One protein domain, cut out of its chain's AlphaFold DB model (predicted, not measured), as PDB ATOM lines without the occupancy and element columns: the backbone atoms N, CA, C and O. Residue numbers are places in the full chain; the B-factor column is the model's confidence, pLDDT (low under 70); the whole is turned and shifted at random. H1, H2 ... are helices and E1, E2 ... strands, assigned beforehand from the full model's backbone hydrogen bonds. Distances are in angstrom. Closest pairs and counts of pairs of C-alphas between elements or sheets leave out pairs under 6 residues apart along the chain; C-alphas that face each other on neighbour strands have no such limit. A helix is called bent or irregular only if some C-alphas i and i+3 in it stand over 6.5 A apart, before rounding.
ATOM      1  N   CYS A 133     237.791 263.498 230.394       70.31
ATOM      2  CA  CYS A 133     237.511 262.068 230.177       70.31
ATOM      3  C   CYS A 133     238.783 261.275 229.783       70.31
ATOM      4  O   CYS A 133     239.020 261.022 228.602       70.31
ATOM      5  N   GLU A 134     239.633 260.935 230.764       65.12
ATOM      6  CA  GLU A 134     240.963 260.317 230.551       65.12
ATOM      7  C   GLU A 134     240.921 259.068 229.652       65.12
ATOM      8  O   GLU A 134     241.800 258.870 228.814       65.12
ATOM      9  N   THR A 135     239.864 258.259 229.765       66.38
ATOM     10  CA  THR A 135     239.610 257.097 228.907       66.38
ATOM     11  C   THR A 135     238.495 257.378 227.915       66.38
ATOM     12  O   THR A 135     237.477 257.949 228.277       66.38
ATOM     13  N   SER A 136     238.638 256.923 226.672       70.31
ATOM     14  CA  SER A 136     237.554 256.947 225.687       70.31
ATOM     15  C   SER A 136     237.304 255.515 225.216       70.31
ATOM     16  O   SER A 136     238.200 254.957 224.583       70.31
ATOM     17  N   PRO A 137     236.134 254.917 225.503       79.75
ATOM     18  CA  PRO A 137     234.949 255.504 226.154       79.75
ATOM     19  C   PRO A 137     235.101 255.736 227.680       79.75
ATOM     20  O   PRO A 137     235.966 255.146 228.331       79.75
ATOM     21  N   CYS A 138     234.252 256.597 228.258       86.06
ATOM     22  CA  CYS A 138     234.182 256.873 229.706       86.06
ATOM     23  C   CYS A 138     232.790 256.589 230.304       86.06
ATOM     24  O   CYS A 138     231.849 256.212 229.605       86.06
ATOM     25  N   GLY A 139     232.665 256.722 231.628       89.12
ATOM     26  CA  GLY A 139     231.376 256.682 232.329       89.12
ATOM     27  C   GLY A 139     230.589 257.993 232.202       89.12
ATOM     28  O   GLY A 139     231.103 258.988 231.699       89.12
ATOM     29  N   TYR A 140     229.354 258.026 232.720       91.38
ATOM     30  CA  TYR A 140     228.470 259.206 232.660       91.38
ATOM     31  C   TYR A 140     229.070 260.492 233.251       91.38
ATOM     32  O   TYR A 140     228.845 261.569 232.707       91.38
ATOM     33  N   ASP A 141     229.890 260.380 234.299       90.31
ATOM     34  CA  ASP A 141     230.660 261.506 234.856       90.31
ATOM     35  C   ASP A 141     231.648 262.108 233.839       90.31
ATOM     36  O   ASP A 141     231.826 263.322 233.768       90.31
ATOM     37  N   GLY A 142     232.235 261.278 232.974       91.31
ATOM     38  CA  GLY A 142     233.104 261.744 231.897       91.31
ATOM     39  C   GLY A 142     232.361 262.582 230.853       91.31
ATOM     40  O   GLY A 142     232.905 263.571 230.373       91.31
ATOM     41  N   TYR A 143     231.103 262.252 230.549       93.50
ATOM     42  CA  TYR A 143     230.278 263.039 229.622       93.50
ATOM     43  C   TYR A 143     229.767 264.343 230.244       93.50
ATOM     44  O   TYR A 143     229.691 265.361 229.559       93.50
ATOM     45  N   ALA A 144     229.518 264.358 231.558       94.56
ATOM     46  CA  ALA A 144     229.297 265.603 232.290       94.56
ATOM     47  C   ALA A 144     230.524 266.523 232.181       94.56
ATOM     48  O   ALA A 144     230.397 267.687 231.811       94.56
ATOM     49  N   LYS A 145     231.729 265.980 232.398       94.38
ATOM     50  CA  LYS A 145     233.004 266.700 232.240       94.38
ATOM     51  C   LYS A 145     233.246 267.206 230.814       94.38
ATOM     52  O   LYS A 145     233.762 268.309 230.653       94.38
ATOM     53  N   ILE A 146     232.833 266.456 229.788       94.62
ATOM     54  CA  ILE A 146     232.827 266.922 228.389       94.62
ATOM     55  C   ILE A 146     231.926 268.154 228.235       94.62
ATOM     56  O   ILE A 146     232.351 269.152 227.658       94.62
ATOM     57  N   GLY A 147     230.706 268.121 228.781       95.19
ATOM     58  CA  GLY A 147     229.818 269.285 228.772       95.19
ATOM     59  C   GLY A 147     230.416 270.480 229.525       95.19
ATOM     60  O   GLY A 147     230.412 271.591 229.000       95.19
ATOM     61  N   ILE A 148     231.022 270.248 230.697       95.12
ATOM     62  CA  ILE A 148     231.715 271.292 231.468       95.12
ATOM     63  C   ILE A 148     232.837 271.913 230.635       95.12
ATOM     64  O   ILE A 148     232.938 273.132 230.603       95.12
ATOM     65  N   ALA A 149     233.648 271.118 229.931       95.06
ATOM     66  CA  ALA A 149     234.736 271.628 229.097       95.06
ATOM     67  C   ALA A 149     234.244 272.629 228.036       95.06
ATOM     68  O   ALA A 149     234.881 273.665 227.839       95.06
ATOM     69  N   ARG A 150     233.086 272.360 227.409       95.19
ATOM     70  CA  ARG A 150     232.462 273.267 226.427       95.19
ATOM     71  C   ARG A 150     232.070 274.611 227.030       95.19
ATOM     72  O   ARG A 150     232.273 275.641 226.398       95.19
ATOM     73  N   ALA A 151     231.524 274.605 228.242       95.19
ATOM     74  CA  ALA A 151     231.142 275.832 228.935       95.19
ATOM     75  C   ALA A 151     232.355 276.557 229.547       95.19
ATOM     76  O   ALA A 151     232.412 277.785 229.570       95.19
ATOM     77  N   TYR A 152     233.354 275.807 230.020       94.38
ATOM     78  CA  TYR A 152     234.472 276.329 230.806       94.38
ATOM     79  C   TYR A 152     235.323 277.339 230.034       94.38
ATOM     80  O   TYR A 152     235.773 278.316 230.624       94.38
ATOM     81  N   VAL A 153     235.505 277.161 228.720       94.19
ATOM     82  CA  VAL A 153     236.270 278.111 227.884       94.19
ATOM     83  C   VAL A 153     235.677 279.526 227.882       94.19
ATOM     84  O   VAL A 153     236.393 280.478 227.594       94.19
ATOM     85  N   TYR A 154     234.397 279.675 228.237       93.12
ATOM     86  CA  TYR A 154     233.699 280.959 228.330       93.12
ATOM     87  C   TYR A 154     233.688 281.553 229.745       93.12
ATOM     88  O   TYR A 154     233.094 282.609 229.967       93.12
ATOM     89  N   LYS A 155     234.316 280.896 230.728       91.69
ATOM     90  CA  LYS A 155     234.317 281.351 232.120       91.69
ATOM     91  C   LYS A 155     234.973 282.734 232.240       91.69
ATOM     92  O   LYS A 155     236.158 282.903 231.962       91.69
ATOM     93  N   SER A 156     234.214 283.717 232.728       85.25
ATOM     94  CA  SER A 156     234.617 285.135 232.775       85.25
ATOM     95  C   SER A 156     235.886 285.406 233.597       85.25
ATOM     96  O   SER A 156     236.651 286.313 233.281       85.25
ATOM     97  N   GLY A 157     236.174 284.578 234.603       85.94
ATOM     98  CA  GLY A 157     237.389 284.676 235.422       85.94
ATOM     99  C   GLY A 157     238.698 284.260 234.733       85.94
ATOM    100  O   GLY A 157     239.744 284.342 235.369       85.94
ATOM    101  N   LEU A 158     238.667 283.795 233.478       89.44
ATOM    102  CA  LEU A 158     239.869 283.353 232.755       89.44
ATOM    103  C   LEU A 158     240.668 284.507 232.127       89.44
ATOM    104  O   LEU A 158     241.834 284.318 231.790       89.44
ATOM    105  N   GLY A 159     240.063 285.692 231.973       89.81
ATOM    106  CA  GLY A 159     240.740 286.866 231.405       89.81
ATOM    107  C   GLY A 159     241.153 286.704 229.937       89.81
ATOM    108  O   GLY A 159     242.142 287.298 229.519       89.81
ATOM    109  N   LEU A 160     240.424 285.879 229.181       94.25
ATOM    110  CA  LEU A 160     240.685 285.601 227.769       94.25
ATOM    111  C   LEU A 160     239.910 286.571 226.866       94.25
ATOM    112  O   LEU A 160     238.760 286.905 227.153       94.25
ATOM    113  N   SER A 161     240.518 286.987 225.757       95.69
ATOM    114  CA  SER A 161     239.831 287.736 224.696       95.69
ATOM    115  C   SER A 161     238.942 286.825 223.838       95.69
ATOM    116  O   SER A 161     239.090 285.603 223.851       95.69
ATOM    117  N   GLU A 162     238.038 287.403 223.043       95.50
ATOM    118  CA  GLU A 162     237.148 286.633 222.156       95.50
ATOM    119  C   GLU A 162     237.916 285.737 221.172       95.50
ATOM    120  O   GLU A 162     237.566 284.570 220.980       95.50
ATOM    121  N   ASP A 163     239.006 286.249 220.596       97.25
ATOM    122  CA  ASP A 163     239.863 285.496 219.680       97.25
ATOM    123  C   ASP A 163     240.586 284.337 220.388       97.25
ATOM    124  O   ASP A 163     240.675 283.230 219.851       97.25
ATOM    125  N   GLN A 164     241.043 284.555 221.625       97.38
ATOM    126  CA  GLN A 164     241.665 283.513 222.449       97.38
ATOM    127  C   GLN A 164     240.648 282.424 222.823       97.38
ATOM    128  O   GLN A 164     240.942 281.232 222.699       97.38
ATOM    129  N   ILE A 165     239.431 282.820 223.214       96.69
ATOM    130  CA  ILE A 165     238.316 281.903 223.487       96.69
ATOM    131  C   ILE A 165     237.997 281.080 222.241       96.69
ATOM    132  O   ILE A 165     237.813 279.870 222.341       96.69
ATOM    133  N   LYS A 166     237.971 281.694 221.053       97.50
ATOM    134  CA  LYS A 166     237.697 280.994 219.793       97.50
ATOM    135  C   LYS A 166     238.728 279.903 219.500       97.50
ATOM    136  O   LYS A 166     238.336 278.791 219.151       97.50
ATOM    137  N   VAL A 167     240.021 280.196 219.659       97.50
ATOM    138  CA  VAL A 167     241.089 279.199 219.474       97.50
ATOM    139  C   VAL A 167     240.940 278.055 220.478       97.50
ATOM    140  O   VAL A 167     240.906 276.893 220.075       97.50
ATOM    141  N   LEU A 168     240.773 278.366 221.767       96.88
ATOM    142  CA  LEU A 168     240.601 277.352 222.814       96.88
ATOM    143  C   LEU A 168     239.354 276.495 222.602       96.88
ATOM    144  O   LEU A 168     239.421 275.275 222.720       96.88
ATOM    145  N   ARG A 169     238.225 277.112 222.252       96.62
ATOM    146  CA  ARG A 169     236.976 276.408 221.965       96.62
ATOM    147  C   ARG A 169     237.159 275.421 220.819       96.62
ATOM    148  O   ARG A 169     236.768 274.270 220.962       96.62
ATOM    149  N   ASN A 170     237.766 275.842 219.711       97.69
ATOM    150  CA  ASN A 170     238.010 274.950 218.577       97.69
ATOM    151  C   ASN A 170     238.892 273.761 218.985       97.69
ATOM    152  O   ASN A 170     238.589 272.625 218.632       97.69
ATOM    153  N   ALA A 171     239.931 274.015 219.786       96.81
ATOM    154  CA  ALA A 171     240.799 272.969 220.312       96.81
ATOM    155  C   ALA A 171     240.046 271.966 221.194       96.81
ATOM    156  O   ALA A 171     240.238 270.754 221.078       96.81
ATOM    157  N   VAL A 172     239.189 272.472 222.083       96.25
ATOM    158  CA  VAL A 172     238.371 271.661 222.986       96.25
ATOM    159  C   VAL A 172     237.343 270.846 222.204       96.25
ATOM    160  O   VAL A 172     237.241 269.645 222.441       96.25
ATOM    161  N   GLU A 173     236.637 271.442 221.243       96.69
ATOM    162  CA  GLU A 173     235.662 270.720 220.414       96.69
ATOM    163  C   GLU A 173     236.325 269.620 219.582       96.69
ATOM    164  O   GLU A 173     235.833 268.499 219.588       96.69
ATOM    165  N   GLU A 174     237.493 269.856 218.973       95.75
ATOM    166  CA  GLU A 174     238.203 268.798 218.237       95.75
ATOM    167  C   GLU A 174     238.549 267.600 219.145       95.75
ATOM    168  O   GLU A 174     238.402 266.432 218.763       95.75
ATOM    169  N   LYS A 175     238.989 267.868 220.384       93.69
ATOM    170  CA  LYS A 175     239.269 266.815 221.374       93.69
ATOM    171  C   LYS A 175     237.994 266.078 221.789       93.69
ATOM    172  O   LYS A 175     238.037 264.857 221.963       93.69
ATOM    173  N   ILE A 176     236.885 266.797 221.957       94.31
ATOM    174  CA  ILE A 176     235.578 266.227 222.300       94.31
ATOM    175  C   ILE A 176     235.060 265.352 221.161       94.31
ATOM    176  O   ILE A 176     234.723 264.196 221.409       94.31
ATOM    177  N   ASP A 177     235.067 265.844 219.925       94.19
ATOM    178  CA  ASP A 177     234.594 265.117 218.747       94.19
ATOM    179  C   ASP A 177     235.343 263.796 218.581       94.19
ATOM    180  O   ASP A 177     234.729 262.742 218.404       94.19
ATOM    181  N   LYS A 178     236.669 263.810 218.761       91.88
ATOM    182  CA  LYS A 178     237.477 262.585 218.749       91.88
ATOM    183  C   LYS A 178     237.048 261.585 219.832       91.88
ATOM    184  O   LYS A 178     237.016 260.383 219.573       91.88
ATOM    185  N   LYS A 179     236.730 262.050 221.045       90.31
ATOM    186  CA  LYS A 179     236.278 261.184 222.153       90.31
ATOM    187  C   LYS A 179     234.872 260.631 221.912       90.31
ATOM    188  O   LYS A 179     234.622 259.451 222.166       90.31
ATOM    189  N   LEU A 180     233.962 261.451 221.396       90.19
ATOM    190  CA  LEU A 180     232.605 261.021 221.059       90.19
ATOM    191  C   LEU A 180     232.613 260.010 219.903       90.19
ATOM    192  O   LEU A 180     231.922 258.997 219.979       90.19
ATOM    193  N   GLU A 181     233.460 260.206 218.893       90.81
ATOM    194  CA  GLU A 181     233.624 259.257 217.788       90.81
ATOM    195  C   GLU A 181     234.239 257.926 218.250       90.81
ATOM    196  O   GLU A 181     233.755 256.854 217.889       90.81
ATOM    197  N   ASN A 182     235.266 257.965 219.104       88.69
ATOM    198  CA  ASN A 182     235.826 256.753 219.709       88.69
ATOM    199  C   ASN A 182     234.792 256.008 220.564       88.69
ATOM    200  O   ASN A 182     234.747 254.780 220.552       88.69
ATOM    201  N   THR A 183     233.953 256.748 221.291       87.75
ATOM    202  CA  THR A 183     232.832 256.176 222.043       87.75
ATOM    203  C   THR A 183     231.856 255.482 221.106       87.75
ATOM    204  O   THR A 183     231.535 254.323 221.336       87.75
ATOM    205  N   ARG A 184     231.419 256.152 220.033       88.38
ATOM    206  CA  ARG A 184     230.493 255.580 219.045       88.38
ATOM    207  C   ARG A 184     231.002 254.237 218.518       88.38
ATOM    208  O   ARG A 184     230.257 253.266 218.554       88.38
ATOM    209  N   ARG A 185     232.277 254.166 218.116       86.81
ATOM    210  CA  ARG A 185     232.910 252.921 217.640       86.81
ATOM    211  C   ARG A 185     232.911 251.825 218.704       86.81
ATOM    212  O   ARG A 185     232.493 250.711 218.427       86.81
ATOM    213  N   ALA A 186     233.306 252.153 219.934       84.06
ATOM    214  CA  ALA A 186     233.323 251.180 221.027       84.06
ATOM    215  C   ALA A 186     231.921 250.640 221.364       84.06
ATOM    216  O   ALA A 186     231.781 249.477 221.736       84.06
ATOM    217  N   LEU A 187     230.880 251.470 221.234       83.31
ATOM    218  CA  LEU A 187     229.494 251.036 221.420       83.31
ATOM    219  C   LEU A 187     229.004 250.136 220.280       83.31
ATOM    220  O   LEU A 187     228.251 249.203 220.545       83.31
ATOM    221  N   GLU A 188     229.428 250.394 219.041       83.75
ATOM    222  CA  GLU A 188     229.129 249.532 217.889       83.75
ATOM    223  C   GLU A 188     229.764 248.150 218.038       83.75
ATOM    224  O   GLU A 188     229.078 247.147 217.841       83.75
ATOM    225  N   ASP A 189     231.026 248.093 218.462       79.19
ATOM    226  CA  ASP A 189     231.725 246.830 218.711       79.19
ATOM    227  C   ASP A 189     231.057 246.036 219.849       79.19
ATOM    228  O   ASP A 189     230.815 244.835 219.725       79.19
ATOM    229  N   ALA A 190     230.684 246.712 220.941       77.50
ATOM    230  CA  ALA A 190     230.063 246.080 222.106       77.50
ATOM    231  C   ALA A 190     228.608 245.629 221.880       77.50
ATOM    232  O   ALA A 190     228.094 244.819 222.651       77.50
ATOM    233  N   ALA A 191     227.920 246.132 220.849       72.06
ATOM    234  CA  ALA A 191     226.549 245.723 220.534       72.06
ATOM    235  C   ALA A 191     226.445 244.245 220.103       72.06
ATOM    236  O   ALA A 191     225.352 243.679 220.123       72.06
ATOM    237  N   ALA A 192     227.568 243.622 219.729       67.19
ATOM    238  CA  ALA A 192     227.648 242.203 219.389       67.19
ATOM    239  C   ALA A 192     227.748 241.272 220.618       67.19
ATOM    240  O   ALA A 192     227.571 240.060 220.472       67.19
ATOM    241  N   ASP A 193     227.993 241.818 221.813       68.06
ATOM    242  CA  ASP A 193     228.228 241.044 223.033       68.06
ATOM    243  C   ASP A 193     226.971 240.922 223.910       68.06
ATOM    244  O   ASP A 193     226.164 241.846 224.046       68.06
ATOM    245  N   ILE A 194     226.818 239.773 224.578       65.88
ATOM    246  CA  ILE A 194     225.757 239.573 225.574       65.88
ATOM    247  C   ILE A 194     226.111 240.370 226.834       65.88
ATOM    248  O   ILE A 194     227.057 240.039 227.552       65.88
ATOM    249  N   GLN A 195     225.324 241.405 227.128       66.25
ATOM    250  CA  GLN A 195     225.517 242.216 228.327       66.25
ATOM    251  C   GLN A 195     225.131 241.447 229.590       66.25
ATOM    252  O   GLN A 195     224.176 240.672 229.627       66.25
ATOM    253  N   ASN A 196     225.858 241.712 230.676       68.38
ATOM    254  CA  ASN A 196     225.396 241.319 231.999       68.38
ATOM    255  C   ASN A 196     224.085 242.080 232.293       68.38
ATOM    256  O   ASN A 196     224.111 243.315 232.260       68.38
ATOM    257  N   PRO A 197     222.985 241.389 232.648       71.44
ATOM    258  CA  PRO A 197     221.684 242.014 232.905       71.44
ATOM    259  C   PRO A 197     221.716 243.131 233.956       71.44
ATOM    260  O   PRO A 197     220.860 244.007 233.968       71.44
ATOM    261  N   MET A 198     222.707 243.121 234.855       71.44
ATOM    262  CA  MET A 198     222.895 244.194 235.829       71.44
ATOM    263  C   MET A 198     223.269 245.524 235.173       71.44
ATOM    264  O   MET A 198     222.885 246.560 235.692       71.44
ATOM    265  N   TRP A 199     224.043 245.511 234.087       76.88
ATOM    266  CA  TRP A 199     224.551 246.708 233.407       76.88
ATOM    267  C   TRP A 199     223.692 247.122 232.208       76.88
ATOM    268  O   TRP A 199     223.872 248.216 231.668       76.88
ATOM    269  N   GLU A 200     222.764 246.253 231.811       76.75
ATOM    270  CA  GLU A 200     221.970 246.384 230.601       76.75
ATOM    271  C   GLU A 200     221.261 247.741 230.511       76.75
ATOM    272  O   GLU A 200     220.652 248.233 231.464       76.75
ATOM    273  N   GLY A 201     221.389 248.384 229.349       79.44
ATOM    274  CA  GLY A 201     220.775 249.684 229.070       79.44
ATOM    275  C   GLY A 201     221.469 250.897 229.701       79.44
ATOM    276  O   GLY A 201     221.046 252.023 229.423       79.44
ATOM    277  N   TYR A 202     222.529 250.708 230.499       82.88
ATOM    278  CA  TYR A 202     223.300 251.804 231.103       82.88
ATOM    279  C   TYR A 202     224.815 251.692 230.899       82.88
ATOM    280  O   TYR A 202     225.461 252.725 230.703       82.88
ATOM    281  N   TYR A 203     225.399 250.495 230.938       83.94
ATOM    282  CA  TYR A 203     226.839 250.296 230.780       83.94
ATOM    283  C   TYR A 203     227.145 249.054 229.934       83.94
ATOM    284  O   TYR A 203     226.412 248.074 229.978       83.94
ATOM    285  N   ILE A 204     228.248 249.076 229.182       75.44
ATOM    286  CA  ILE A 204     228.734 247.916 228.398       75.44
ATOM    287  C   ILE A 204     229.834 247.120 229.120       75.44
ATOM    288  O   ILE A 204     230.397 246.184 228.566       75.44
ATOM    289  N   GLY A 205     230.158 247.474 230.367       71.56
ATOM    290  CA  GLY A 205     231.207 246.831 231.158       71.56
ATOM    291  C   GLY A 205     232.086 247.845 231.882       71.56
ATOM    292  O   GLY A 205     231.639 248.944 232.212       71.56
ATOM    293  N   GLY A 206     233.342 247.474 232.131       63.09
ATOM    294  CA  GLY A 206     234.296 248.258 232.918       63.09
ATOM    295  C   GLY A 206     234.452 247.746 234.351       63.09
ATOM    296  O   GLY A 206     233.845 246.755 234.759       63.09
ATOM    297  N   THR A 207     235.316 248.396 235.125       59.41
ATOM    298  CA  THR A 207     235.499 248.049 236.541       59.41
ATOM    299  C   THR A 207     234.429 248.736 237.389       59.41
ATOM    300  O   THR A 207     233.827 249.724 236.973       59.41
ATOM    301  N   LYS A 208     234.222 248.272 238.629       58.16
ATOM    302  CA  LYS A 208     233.330 248.951 239.592       58.16
ATOM    303  C   LYS A 208     233.667 250.445 239.753       58.16
ATOM    304  O   LYS A 208     232.776 251.238 240.036       58.16
ATOM    305  N   THR A 209     234.937 250.819 239.597       58.06
ATOM    306  CA  THR A 209     235.421 252.201 239.718       58.06
ATOM    307  C   THR A 209     235.411 252.971 238.396       58.06
ATOM    308  O   THR A 209     235.441 254.196 238.427       58.06
ATOM    309  N   MET A 210     235.349 252.291 237.247       62.47
ATOM    310  CA  MET A 210     235.335 252.897 235.912       62.47
ATOM    311  C   MET A 210     234.383 252.132 234.978       62.47
ATOM    312  O   MET A 210     234.836 251.399 234.093       62.47
ATOM    313  N   PRO A 211     233.062 252.259 235.180       76.06
ATOM    314  CA  PRO A 211     232.091 251.638 234.296       76.06
ATOM    315  C   PRO A 211     231.967 252.450 232.996       76.06
ATOM    316  O   PRO A 211     231.967 253.684 233.014       76.06
ATOM    317  N   ILE A 212     231.852 251.759 231.863       84.25
ATOM    318  CA  ILE A 212     231.793 252.356 230.523       84.25
ATOM    319  C   ILE A 212     230.333 252.592 230.146       84.25
ATOM    320  O   ILE A 212     229.575 251.633 229.996       84.25
ATOM    321  N   ALA A 213     229.926 253.857 230.029       88.44
ATOM    322  CA  ALA A 213     228.535 254.208 229.759       88.44
ATOM    323  C   ALA A 213     228.145 253.892 228.310       88.44
ATOM    324  O   ALA A 213     228.927 254.119 227.388       88.44
ATOM    325  N   SER A 214     226.926 253.381 228.129       87.50
ATOM    326  CA  SER A 214     226.449 252.871 226.837       87.50
ATOM    327  C   SER A 214     225.139 253.466 226.340       87.50
ATOM    328  O   SER A 214     224.816 253.340 225.160       87.50
ATOM    329  N   ASN A 215     224.381 254.146 227.199       89.62
ATOM    330  CA  ASN A 215     223.114 254.743 226.806       89.62
ATOM    331  C   ASN A 215     223.361 256.071 226.083       89.62
ATOM    332  O   ASN A 215     223.583 257.105 226.712       89.62
ATOM    333  N   THR A 216     223.308 256.044 224.753       89.75
ATOM    334  CA  THR A 216     223.577 257.210 223.898       89.75
ATOM    335  C   THR A 216     222.657 258.393 224.192       89.75
ATOM    336  O   THR A 216     223.106 259.538 224.154       89.75
ATOM    337  N   LYS A 217     221.396 258.136 224.567       92.88
ATOM    338  CA  LYS A 217     220.451 259.181 224.974       92.88
ATOM    339  C   LYS A 217     220.901 259.862 226.266       92.88
ATOM    340  O   LYS A 217     221.001 261.083 226.291       92.88
ATOM    341  N   LEU A 218     221.235 259.095 227.308       93.88
ATOM    342  CA  LEU A 218     221.742 259.662 228.567       93.88
ATOM    343  C   LEU A 218     223.076 260.386 228.372       93.88
ATOM    344  O   LEU A 218     223.256 261.471 228.912       93.88
ATOM    345  N   ILE A 219     223.987 259.825 227.572       93.31
ATOM    346  CA  ILE A 219     225.253 260.474 227.202       93.31
ATOM    347  C   ILE A 219     224.984 261.857 226.592       93.31
ATOM    348  O   ILE A 219     225.580 262.845 227.028       93.31
ATOM    349  N   SER A 220     224.068 261.934 225.623       93.94
ATOM    350  CA  SER A 220     223.697 263.185 224.960       93.94
ATOM    351  C   SER A 220     223.060 264.175 225.933       93.94
ATOM    352  O   SER A 220     223.514 265.311 226.012       93.94
ATOM    353  N   GLU A 221     222.054 263.753 226.705       96.75
ATOM    354  CA  GLU A 221     221.337 264.636 227.634       96.75
ATOM    355  C   GLU A 221     222.245 265.180 228.746       96.75
ATOM    356  O   GLU A 221     222.160 266.358 229.092       96.75
ATOM    357  N   ILE A 222     223.149 264.353 229.280       95.75
ATOM    358  CA  ILE A 222     224.127 264.771 230.292       95.75
ATOM    359  C   ILE A 222     225.120 265.770 229.698       95.75
ATOM    360  O   ILE A 222     225.360 266.824 230.288       95.75
ATOM    361  N   THR A 223     225.683 265.457 228.528       94.88
ATOM    362  CA  THR A 223     226.631 266.355 227.854       94.88
ATOM    363  C   THR A 223     225.973 267.701 227.555       94.88
ATOM    364  O   THR A 223     226.559 268.754 227.808       94.88
ATOM    365  N   GLU A 224     224.739 267.671 227.049       96.12
ATOM    366  CA  GLU A 224     223.968 268.860 226.704       96.12
ATOM    367  C   GLU A 224     223.673 269.721 227.936       96.12
ATOM    368  O   GLU A 224     223.900 270.932 227.886       96.12
ATOM    369  N   ALA A 225     223.237 269.115 229.045       96.69
ATOM    370  CA  ALA A 225     222.926 269.828 230.285       96.69
ATOM    371  C   ALA A 225     224.114 270.665 230.782       96.69
ATOM    372  O   ALA A 225     223.960 271.854 231.047       96.69
ATOM    373  N   PHE A 226     225.312 270.076 230.839       96.25
ATOM    374  CA  PHE A 226     226.512 270.798 231.272       96.25
ATOM    375  C   PHE A 226     227.058 271.766 230.213       96.25
ATOM    376  O   PHE A 226     227.631 272.791 230.568       96.25
ATOM    377  N   SER A 227     226.860 271.499 228.919       94.69
ATOM    378  CA  SER A 227     227.323 272.411 227.859       94.69
ATOM    379  C   SER A 227     226.579 273.751 227.821       94.69
ATOM    380  O   SER A 227     227.077 274.708 227.235       94.69
ATOM    381  N   LYS A 228     225.394 273.817 228.442       94.12
ATOM    382  CA  LYS A 228     224.538 275.010 228.514       94.12
ATOM    383  C   LYS A 228     224.762 275.856 229.767       94.12
ATOM    384  O   LYS A 228     223.995 276.788 229.992       94.12
ATOM    385  N   ILE A 229     225.764 275.533 230.586       93.88
ATOM    386  CA  ILE A 229     226.111 276.354 231.749       93.88
ATOM    387  C   ILE A 229     226.448 277.763 231.264       93.88
ATOM    388  O   ILE A 229     227.353 277.951 230.449       93.88
ATOM    389  N   ASP A 230     225.724 278.749 231.786       89.25
ATOM    390  CA  ASP A 230     226.072 280.149 231.617       89.25
ATOM    391  C   ASP A 230     227.224 280.465 232.585       89.25
ATOM    392  O   ASP A 230     227.066 280.337 233.807       89.25
ATOM    393  N   PRO A 231     228.395 280.884 232.077       84.19
ATOM    394  CA  PRO A 231     229.560 281.160 232.906       84.19
ATOM    395  C   PRO A 231     229.347 282.263 233.952       84.19
ATOM    396  O   PRO A 231     230.142 282.361 234.890       84.19
ATOM    397  N   ASN A 232     228.310 283.089 233.799       82.88
ATOM    398  CA  ASN A 232     227.997 284.209 234.682       82.88
ATOM    399  C   ASN A 232     226.826 283.927 235.631       82.88
ATOM    400  O   ASN A 232     226.527 284.761 236.485       82.88
ATOM    401  N   ASP A 233     226.184 282.763 235.520       87.12
ATOM    402  CA  ASP A 233     225.046 282.395 236.352       87.12
ATOM    403  C   ASP A 233     225.302 281.080 237.088       87.12
ATOM    404  O   ASP A 233     225.223 279.983 236.532       87.12
ATOM    405  N   LYS A 234     225.545 281.192 238.396       84.00
ATOM    406  CA  LYS A 234     225.709 280.031 239.274       84.00
ATOM    407  C   LYS A 234     224.476 279.116 239.267       84.00
ATOM    408  O   LYS A 234     224.631 277.907 239.421       84.00
ATOM    409  N   SER A 235     223.271 279.656 239.084       89.00
ATOM    410  CA  SER A 235     222.054 278.841 239.082       89.00
ATOM    411  C   SER A 235     221.997 277.896 237.878       89.00
ATOM    412  O   SER A 235     221.546 276.760 238.020       89.00
ATOM    413  N   SER A 236     222.568 278.296 236.734       91.75
ATOM    414  CA  SER A 236     222.710 277.432 235.556       91.75
ATOM    415  C   SER A 236     223.606 276.214 235.821       91.75
ATOM    416  O   SER A 236     223.317 275.107 235.365       91.75
ATOM    417  N   TYR A 237     224.661 276.397 236.621       90.00
ATOM    418  CA  TYR A 237     225.543 275.321 237.052       90.00
ATOM    419  C   TYR A 237     224.815 274.334 237.971       90.00
ATOM    420  O   TYR A 237     224.842 273.125 237.731       90.00
ATOM    421  N   ASP A 238     224.132 274.843 239.001       90.88
ATOM    422  CA  ASP A 238     223.381 273.999 239.934       90.88
ATOM    423  C   ASP A 238     222.276 273.215 239.204       90.88
ATOM    424  O   ASP A 238     222.117 272.020 239.461       90.88
ATOM    425  N   ALA A 239     221.613 273.831 238.218       94.62
ATOM    426  CA  ALA A 239     220.618 273.180 237.368       94.62
ATOM    427  C   ALA A 239     221.203 272.048 236.502       94.62
ATOM    428  O   ALA A 239     220.565 271.005 236.342       94.62
ATOM    429  N   ALA A 240     222.417 272.208 235.960       95.94
ATOM    430  CA  ALA A 240     223.086 271.145 235.207       95.94
ATOM    431  C   ALA A 240     223.415 269.935 236.102       95.94
ATOM    432  O   ALA A 240     223.190 268.786 235.706       95.94
ATOM    433  N   VAL A 241     223.886 270.186 237.330       94.62
ATOM    434  CA  VAL A 241     224.147 269.128 238.319       94.62
ATOM    435  C   VAL A 241     222.848 268.438 238.740       94.62
ATOM    436  O   VAL A 241     222.802 267.207 238.752       94.62
ATOM    437  N   ASP A 242     221.788 269.198 239.027       94.88
ATOM    438  CA  ASP A 242     220.466 268.652 239.365       94.88
ATOM    439  C   ASP A 242     219.940 267.750 238.245       94.88
ATOM    440  O   ASP A 242     219.481 266.635 238.507       94.88
ATOM    441  N   ARG A 243     220.076 268.187 236.984       96.38
ATOM    442  CA  ARG A 243     219.660 267.403 235.818       96.38
ATOM    443  C   ARG A 243     220.448 266.101 235.695       96.38
ATOM    444  O   ARG A 243     219.859 265.057 235.431       96.38
ATOM    445  N   PHE A 244     221.761 266.127 235.906       95.31
ATOM    446  CA  PHE A 244     222.574 264.908 235.916       95.31
ATOM    447  C   PHE A 244     222.131 263.926 237.003       95.31
ATOM    448  O   PHE A 244     221.979 262.734 236.735       95.31
ATOM    449  N   GLN A 245     221.895 264.426 238.216       93.38
ATOM    450  CA  GLN A 245     221.435 263.613 239.340       93.38
ATOM    451  C   GLN A 245     220.062 263.002 239.049       93.38
ATOM    452  O   GLN A 245     219.872 261.803 239.237       93.38
ATOM    453  N   GLU A 246     219.128 263.785 238.506       94.94
ATOM    454  CA  GLU A 246     217.813 263.312 238.064       94.94
ATOM    455  C   GLU A 246     217.926 262.172 237.038       94.94
ATOM    456  O   GLU A 246     217.288 261.131 237.207       94.94
ATOM    457  N   LEU A 247     218.772 262.341 236.017       94.44
ATOM    458  CA  LEU A 247     218.988 261.351 234.960       94.44
ATOM    459  C   LEU A 247     219.614 260.051 235.475       94.44
ATOM    460  O   LEU A 247     219.257 258.967 235.013       94.44
ATOM    461  N   MET A 248     220.534 260.143 236.435       91.56
ATOM    462  CA  MET A 248     221.252 258.984 236.969       91.56
ATOM    463  C   MET A 248     220.520 258.278 238.114       91.56
ATOM    464  O   MET A 248     220.768 257.093 238.358       91.56
ATOM    465  N   ARG A 249     219.584 258.948 238.796       90.12
ATOM    466  CA  ARG A 249     218.867 258.414 239.966       90.12
ATOM    467  C   ARG A 249     218.187 257.055 239.738       90.12
ATOM    468  O   ARG A 249     218.301 256.211 240.635       90.12
ATOM    469  N   PRO A 250     217.514 256.773 238.601       89.31
ATOM    470  CA  PRO A 250     216.898 255.463 238.368       89.31
ATOM    471  C   PRO A 250     217.921 254.320 238.379       89.31
ATOM    472  O   PRO A 250     217.720 253.293 239.037       89.31
ATOM    473  N   TRP A 251     219.054 254.526 237.705       86.50
ATOM    474  CA  TRP A 251     220.165 253.582 237.712       86.50
ATOM    475  C   TRP A 251     220.748 253.418 239.115       86.50
ATOM    476  O   TRP A 251     220.904 252.300 239.600       86.50
ATOM    477  N   GLU A 252     221.039 254.525 239.795       86.44
ATOM    478  CA  GLU A 252     221.663 254.498 241.117       86.44
ATOM    479  C   GLU A 252     220.789 253.811 242.164       86.44
ATOM    480  O   GLU A 252     221.306 253.079 243.005       86.44
ATOM    481  N   THR A 253     219.470 253.978 242.072       84.81
ATOM    482  CA  THR A 253     218.495 253.304 242.937       84.81
ATOM    483  C   THR A 253     218.460 251.799 242.672       84.81
ATOM    484  O   THR A 253     218.458 250.994 243.611       84.81
ATOM    485  N   THR A 254     218.481 251.401 241.397       82.75
ATOM    486  CA  THR A 254     218.521 249.988 240.987       82.75
ATOM    487  C   THR A 254     219.812 249.326 241.468       82.75
ATOM    488  O   THR A 254     219.779 248.273 242.109       82.75
ATOM    489  N   PHE A 255     220.947 249.990 241.248       81.06
ATOM    490  CA  PHE A 255     222.257 249.525 241.683       81.06
ATOM    491  C   PHE A 255     222.364 249.449 243.213       81.06
ATOM    492  O   PHE A 255     222.812 248.435 243.747       81.06
ATOM    493  N   ALA A 256     221.900 250.470 243.938       80.12
ATOM    494  CA  ALA A 256     221.872 250.458 245.400       80.12
ATOM    495  C   ALA A 256     221.034 249.291 245.939       80.12
ATOM    496  O   ALA A 256     221.464 248.604 246.863       80.12
ATOM    497  N   SER A 257     219.878 249.015 245.326       77.88
ATOM    498  CA  SER A 257     219.011 247.888 245.694       77.88
ATOM    499  C   SER A 257     219.682 246.535 245.446       77.88
ATOM    500  O   SER A 257     219.558 245.622 246.262       77.88
ATOM    501  N   TYR A 258     220.420 246.399 244.342       77.31
ATOM    502  CA  TYR A 258     221.226 245.211 244.064       77.31
ATOM    503  C   TYR A 258     222.321 245.016 245.122       77.31
ATOM    504  O   TYR A 258     222.430 243.936 245.704       77.31
ATOM    505  N   VAL A 259     223.081 246.072 245.432       75.44
ATOM    506  CA  VAL A 259     224.130 246.033 246.460       75.44
ATOM    507  C   VAL A 259     223.541 245.721 247.835       75.44
ATOM    508  O   VAL A 259     224.109 244.904 248.549       75.44
ATOM    509  N   ALA A 260     222.381 246.280 248.194       76.31
ATOM    510  CA  ALA A 260     221.703 246.010 249.465       76.31
ATOM    511  C   ALA A 260     221.392 244.520 249.667       76.31
ATOM    512  O   ALA A 260     221.509 244.009 250.777       76.31
ATOM    513  N   ARG A 261     221.027 243.804 248.594       75.69
ATOM    514  CA  ARG A 261     220.765 242.355 248.649       75.69
ATOM    515  C   ARG A 261     222.026 241.537 248.927       75.69
ATOM    516  O   ARG A 261     221.918 240.432 249.443       75.69
ATOM    517  N   GLN A 262     223.200 242.066 248.587       74.25
ATOM    518  CA  GLN A 262     224.492 241.402 248.788       74.25
ATOM    519  C   GLN A 262     225.219 241.878 250.055       74.25
ATOM    520  O   GLN A 262     225.968 241.116 250.658       74.25
ATOM    521  N   ALA A 263     224.991 243.127 250.466       68.62
ATOM    522  CA  ALA A 263     225.602 243.784 251.618       68.62
ATOM    523  C   ALA A 263     224.618 244.805 252.244       68.62
ATOM    524  O   ALA A 263     224.713 246.009 251.974       68.62
ATOM    525  N   PRO A 264     223.681 244.359 253.105       62.91
ATOM    526  CA  PRO A 264     222.564 245.176 253.602       62.91
ATOM    527  C   PRO A 264     222.959 246.467 254.337       62.91
ATOM    528  O   PRO A 264     222.225 247.449 254.288       62.91
ATOM    529  N   GLY A 265     224.132 246.498 254.983       61.94
ATOM    530  CA  GLY A 265     224.627 247.668 255.722       61.94
ATOM    531  C   GLY A 265     225.260 248.775 254.867       61.94
ATOM    532  O   GLY A 265     225.569 249.835 255.397       61.94
ATOM    533  N   TYR A 266     225.475 248.553 253.564       60.34
ATOM    534  CA  TYR A 266     226.198 249.489 252.686       60.34
ATOM    535  C   TYR A 266     225.270 250.434 251.892       60.34
ATOM    536  O   TYR A 266     225.725 251.415 251.309       60.34
ATOM    537  N   ALA A 267     223.966 250.145 251.826       60.66
ATOM    538  CA  ALA A 267     223.093 250.711 250.795       60.66
ATOM    539  C   ALA A 267     222.235 251.919 251.216       60.66
ATOM    540  O   ALA A 267     221.821 252.683 250.345       60.66
ATOM    541  N   SER A 268     221.963 252.122 252.513       57.38
ATOM    542  CA  SER A 268     220.920 253.062 252.975       57.38
ATOM    543  C   SER A 268     221.189 254.538 252.661       57.38
ATOM    544  O   SER A 268     220.249 255.324 252.628       57.38
ATOM    545  N   SER A 269     222.442 254.919 252.401       69.94
ATOM    546  CA  SER A 269     222.840 256.294 252.060       69.94
ATOM    547  C   SER A 269     223.570 256.408 250.717       69.94
ATOM    548  O   SER A 269     224.108 257.467 250.403       69.94
ATOM    549  N   TYR A 270     223.609 255.336 249.913       77.94
ATOM    550  CA  TYR A 270     224.457 255.274 248.717       77.94
ATOM    551  C   TYR A 270     224.112 256.358 247.686       77.94
ATOM    552  O   TYR A 270     225.001 257.082 247.245       77.94
ATOM    553  N   VAL A 271     222.828 256.493 247.333       76.69
ATOM    554  CA  VAL A 271     222.369 257.454 246.312       76.69
ATOM    555  C   VAL A 271     222.639 258.890 246.769       76.69
ATOM    556  O   VAL A 271     223.316 259.636 246.075       76.69
ATOM    557  N   GLN A 272     222.226 259.242 247.991       76.75
ATOM    558  CA  GLN A 272     222.444 260.578 248.561       76.75
ATOM    559  C   GLN A 272     223.936 260.928 248.674       76.75
ATOM    560  O   GLN A 272     224.347 262.036 248.337       76.75
ATOM    561  N   GLY A 273     224.769 259.976 249.110       78.69
ATOM    562  CA  GLY A 273     226.218 260.163 249.178       78.69
ATOM    563  C   GLY A 273     226.851 260.355 247.798       78.69
ATOM    564  O   GLY A 273     227.751 261.177 247.640       78.69
ATOM    565  N   LYS A 274     226.365 259.641 246.777       80.44
ATOM    566  CA  LYS A 274     226.843 259.776 245.395       80.44
ATOM    567  C   LYS A 274     226.412 261.101 244.758       80.44
ATOM    568  O   LYS A 274     227.229 261.757 244.108       80.44
ATOM    569  N   GLU A 275     225.180 261.543 244.995       84.12
ATOM    570  CA  GLU A 275     224.697 262.866 244.586       84.12
ATOM    571  C   GLU A 275     225.538 263.978 245.249       84.12
ATOM    572  O   GLU A 275     226.055 264.856 244.558       84.12
ATOM    573  N   TYR A 276     225.784 263.903 246.562       79.75
ATOM    574  CA  TYR A 276     226.631 264.870 247.274       79.75
ATOM    575  C   TYR A 276     228.064 264.927 246.712       79.75
ATOM    576  O   TYR A 276     228.566 266.004 246.381       79.75
ATOM    577  N   ASN A 277     228.707 263.767 246.545       83.25
ATOM    578  CA  ASN A 277     230.086 263.683 246.061       83.25
ATOM    579  C   ASN A 277     230.230 264.153 244.606       83.25
ATOM    580  O   ASN A 277     231.215 264.813 244.278       83.25
ATOM    581  N   SER A 278     229.260 263.847 243.736       83.94
ATOM    582  CA  SER A 278     229.299 264.300 242.338       83.94
ATOM    583  C   SER A 278     229.189 265.822 242.234       83.94
ATOM    584  O   SER A 278     229.986 266.432 241.526       83.94
ATOM    585  N   ARG A 279     228.302 266.459 243.015       89.75
ATOM    586  CA  ARG A 279     228.223 267.929 243.082       89.75
ATOM    587  C   ARG A 279     229.545 268.547 243.524       89.75
ATOM    588  O   ARG A 279     230.035 269.456 242.860       89.75
ATOM    589  N   ALA A 280     230.137 268.049 244.611       87.50
ATOM    590  CA  ALA A 280     231.416 268.557 245.104       87.50
ATOM    591  C   ALA A 280     232.539 268.401 244.060       87.50
ATOM    592  O   ALA A 280     233.311 269.334 243.839       87.50
ATOM    593  N   GLY A 281     232.593 267.253 243.376       87.94
ATOM    594  CA  GLY A 281     233.576 266.975 242.327       87.94
ATOM    595  C   GLY A 281     233.445 267.911 241.127       87.94
ATOM    596  O   GLY A 281     234.420 268.548 240.729       87.94
ATOM    597  N   TYR A 282     232.236 268.068 240.583       91.25
ATOM    598  CA  TYR A 282     232.014 269.010 239.489       91.25
ATOM    599  C   TYR A 282     232.290 270.453 239.924       91.25
ATOM    600  O   TYR A 282     232.718 271.267 239.103       91.25
ATOM    601  N   GLN A 283     232.018 270.805 241.184       89.44
ATOM    602  CA  GLN A 283     232.200 272.171 241.666       89.44
ATOM    603  C   GLN A 283     233.688 272.494 241.800       89.44
ATOM    604  O   GLN A 283     234.106 273.596 241.446       89.44
ATOM    605  N   ALA A 284     234.499 271.526 242.235       89.06
ATOM    606  CA  ALA A 284     235.952 271.644 242.226       89.06
ATOM    607  C   ALA A 284     236.489 271.889 240.805       89.06
ATOM    608  O   ALA A 284     237.296 272.799 240.605       89.06
ATOM    609  N   ILE A 285     235.969 271.163 239.805       90.50
ATOM    610  CA  ILE A 285     236.319 271.374 238.389       90.50
ATOM    611  C   ILE A 285     235.972 272.794 237.952       90.50
ATOM    612  O   ILE A 285     236.821 273.505 237.410       90.50
ATOM    613  N   TRP A 286     234.746 273.240 238.219       90.69
ATOM    614  CA  TRP A 286     234.314 274.581 237.834       90.69
ATOM    615  C   TRP A 286     235.134 275.683 238.517       90.69
ATOM    616  O   TRP A 286     235.464 276.701 237.904       90.69
ATOM    617  N   ASN A 287     235.524 275.475 239.772       88.94
ATOM    618  CA  ASN A 287     236.278 276.448 240.554       88.94
ATOM    619  C   ASN A 287     237.778 276.486 240.235       88.94
ATOM    620  O   ASN A 287     238.436 277.436 240.653       88.94
ATOM    621  N   GLY A 288     238.318 275.531 239.473       83.69
ATOM    622  CA  GLY A 288     239.758 275.481 239.202       83.69
ATOM    623  C   GLY A 288     240.563 274.728 240.266       83.69
ATOM    624  O   GLY A 288     241.771 274.923 240.352       83.69
TER     625      GLY A 288
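What this domain is: This is residues 133 to 288 of the 290 residues of an uncharacterized protein of Dorea sp. 5-2 (UniProt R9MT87). Four helical pieces, H1, H3, H4a and H5, lie roughly lengthwise in a bundle, with H5 only loosely joined to it, and the long helix H2 runs along H1 on the bundle's outside. A small hairpin of two strands, E1 and E2, sits at the end of the bundle where H1 begins, close to the last turns of H2, while H4b, the second arm of a bent helix, angles away from H4a. The 156 printed residues hold, in order, H1 H2 E1 E2 H3 H4 H5; the sheet order is E1 - E2, antiparallel, and the class is mostly helix. The whole is compact, with a radius of gyration of the C-alphas of 16.9 A, and only just elongated, spanning 54 by 36 by 21 A.

How they stand to each other: H1, residues 140 to 152, is the hub, touching three helices. With H2, residues 162 to 190, it forms a helical hairpin at a shallow tilt of 18 degrees, opposite ways; residues 146 to 150 of H1 touch residues 169 to 176 of H2, closest at the C-alphas of Ile 146 and Ile 176, 6.7 A. E1, residues 203 to 207, and E2, residues 210 to 213, form a hairpin at 171 degrees, with N 204 and O 212 at 3.0 A and N 212 and O 205 at 2.8 A, within hydrogen-bond range. The closest C-alphas of H1 and E2, Tyr 140 and Ala 213, are 5.8 A apart. H3, residues 216 to 227, touches H1, closest at the C-alphas of Gly 147 and Ser 227, 4.1 A, the same way at a shallow tilt of 32 degrees, only just short of steep. H4, residues 234 to 262, was assigned as one helix by its hydrogen bonds but is bent, with C-alphas 247 and 250 7.1 A apart; its arms H4a, residues 234 to 247, and H4b, residues 250 to 262, stand at a steep tilt of 53 degrees. H3 and H4a form a helical hairpin, closest at the C-alphas of Ala 225 and Ala 240, 5.1 A. H5, residues 270 to 287, only just touches H1, with 3 pairs of C-alphas within 8 A, closest Tyr 152 and Trp 286 at 7.2 A. It only just touches H4a too, also with 3 pairs, closest Gln 245 and Glu 275 at 6.2 A. H2 is apart from H4a, H4b and H5. Every O i to N i+4 pair is within hydrogen-bond range in H1, H2, H3, H4a and H5, and 8 of 9 in H4b.

Where its parts are: H1 begins at C-alpha 140 (228.470, 259.206, 232.660). H2 measures 41.2 A and H5 25.6 A from first to last C-alpha; H5 ends at C-alpha 287 (236.278, 276.448, 240.554).

The domain as a whole: The C-alphas of Asp 163 and Pro 264, the two farthest apart, are 55.5 A apart. The printed part has no cut, and the link from H2 to E1, residues 191 to 202, is long. Confidence is under 70 at residues 134 to 135, 192 to 196, 206 to 210 and 263 to 269.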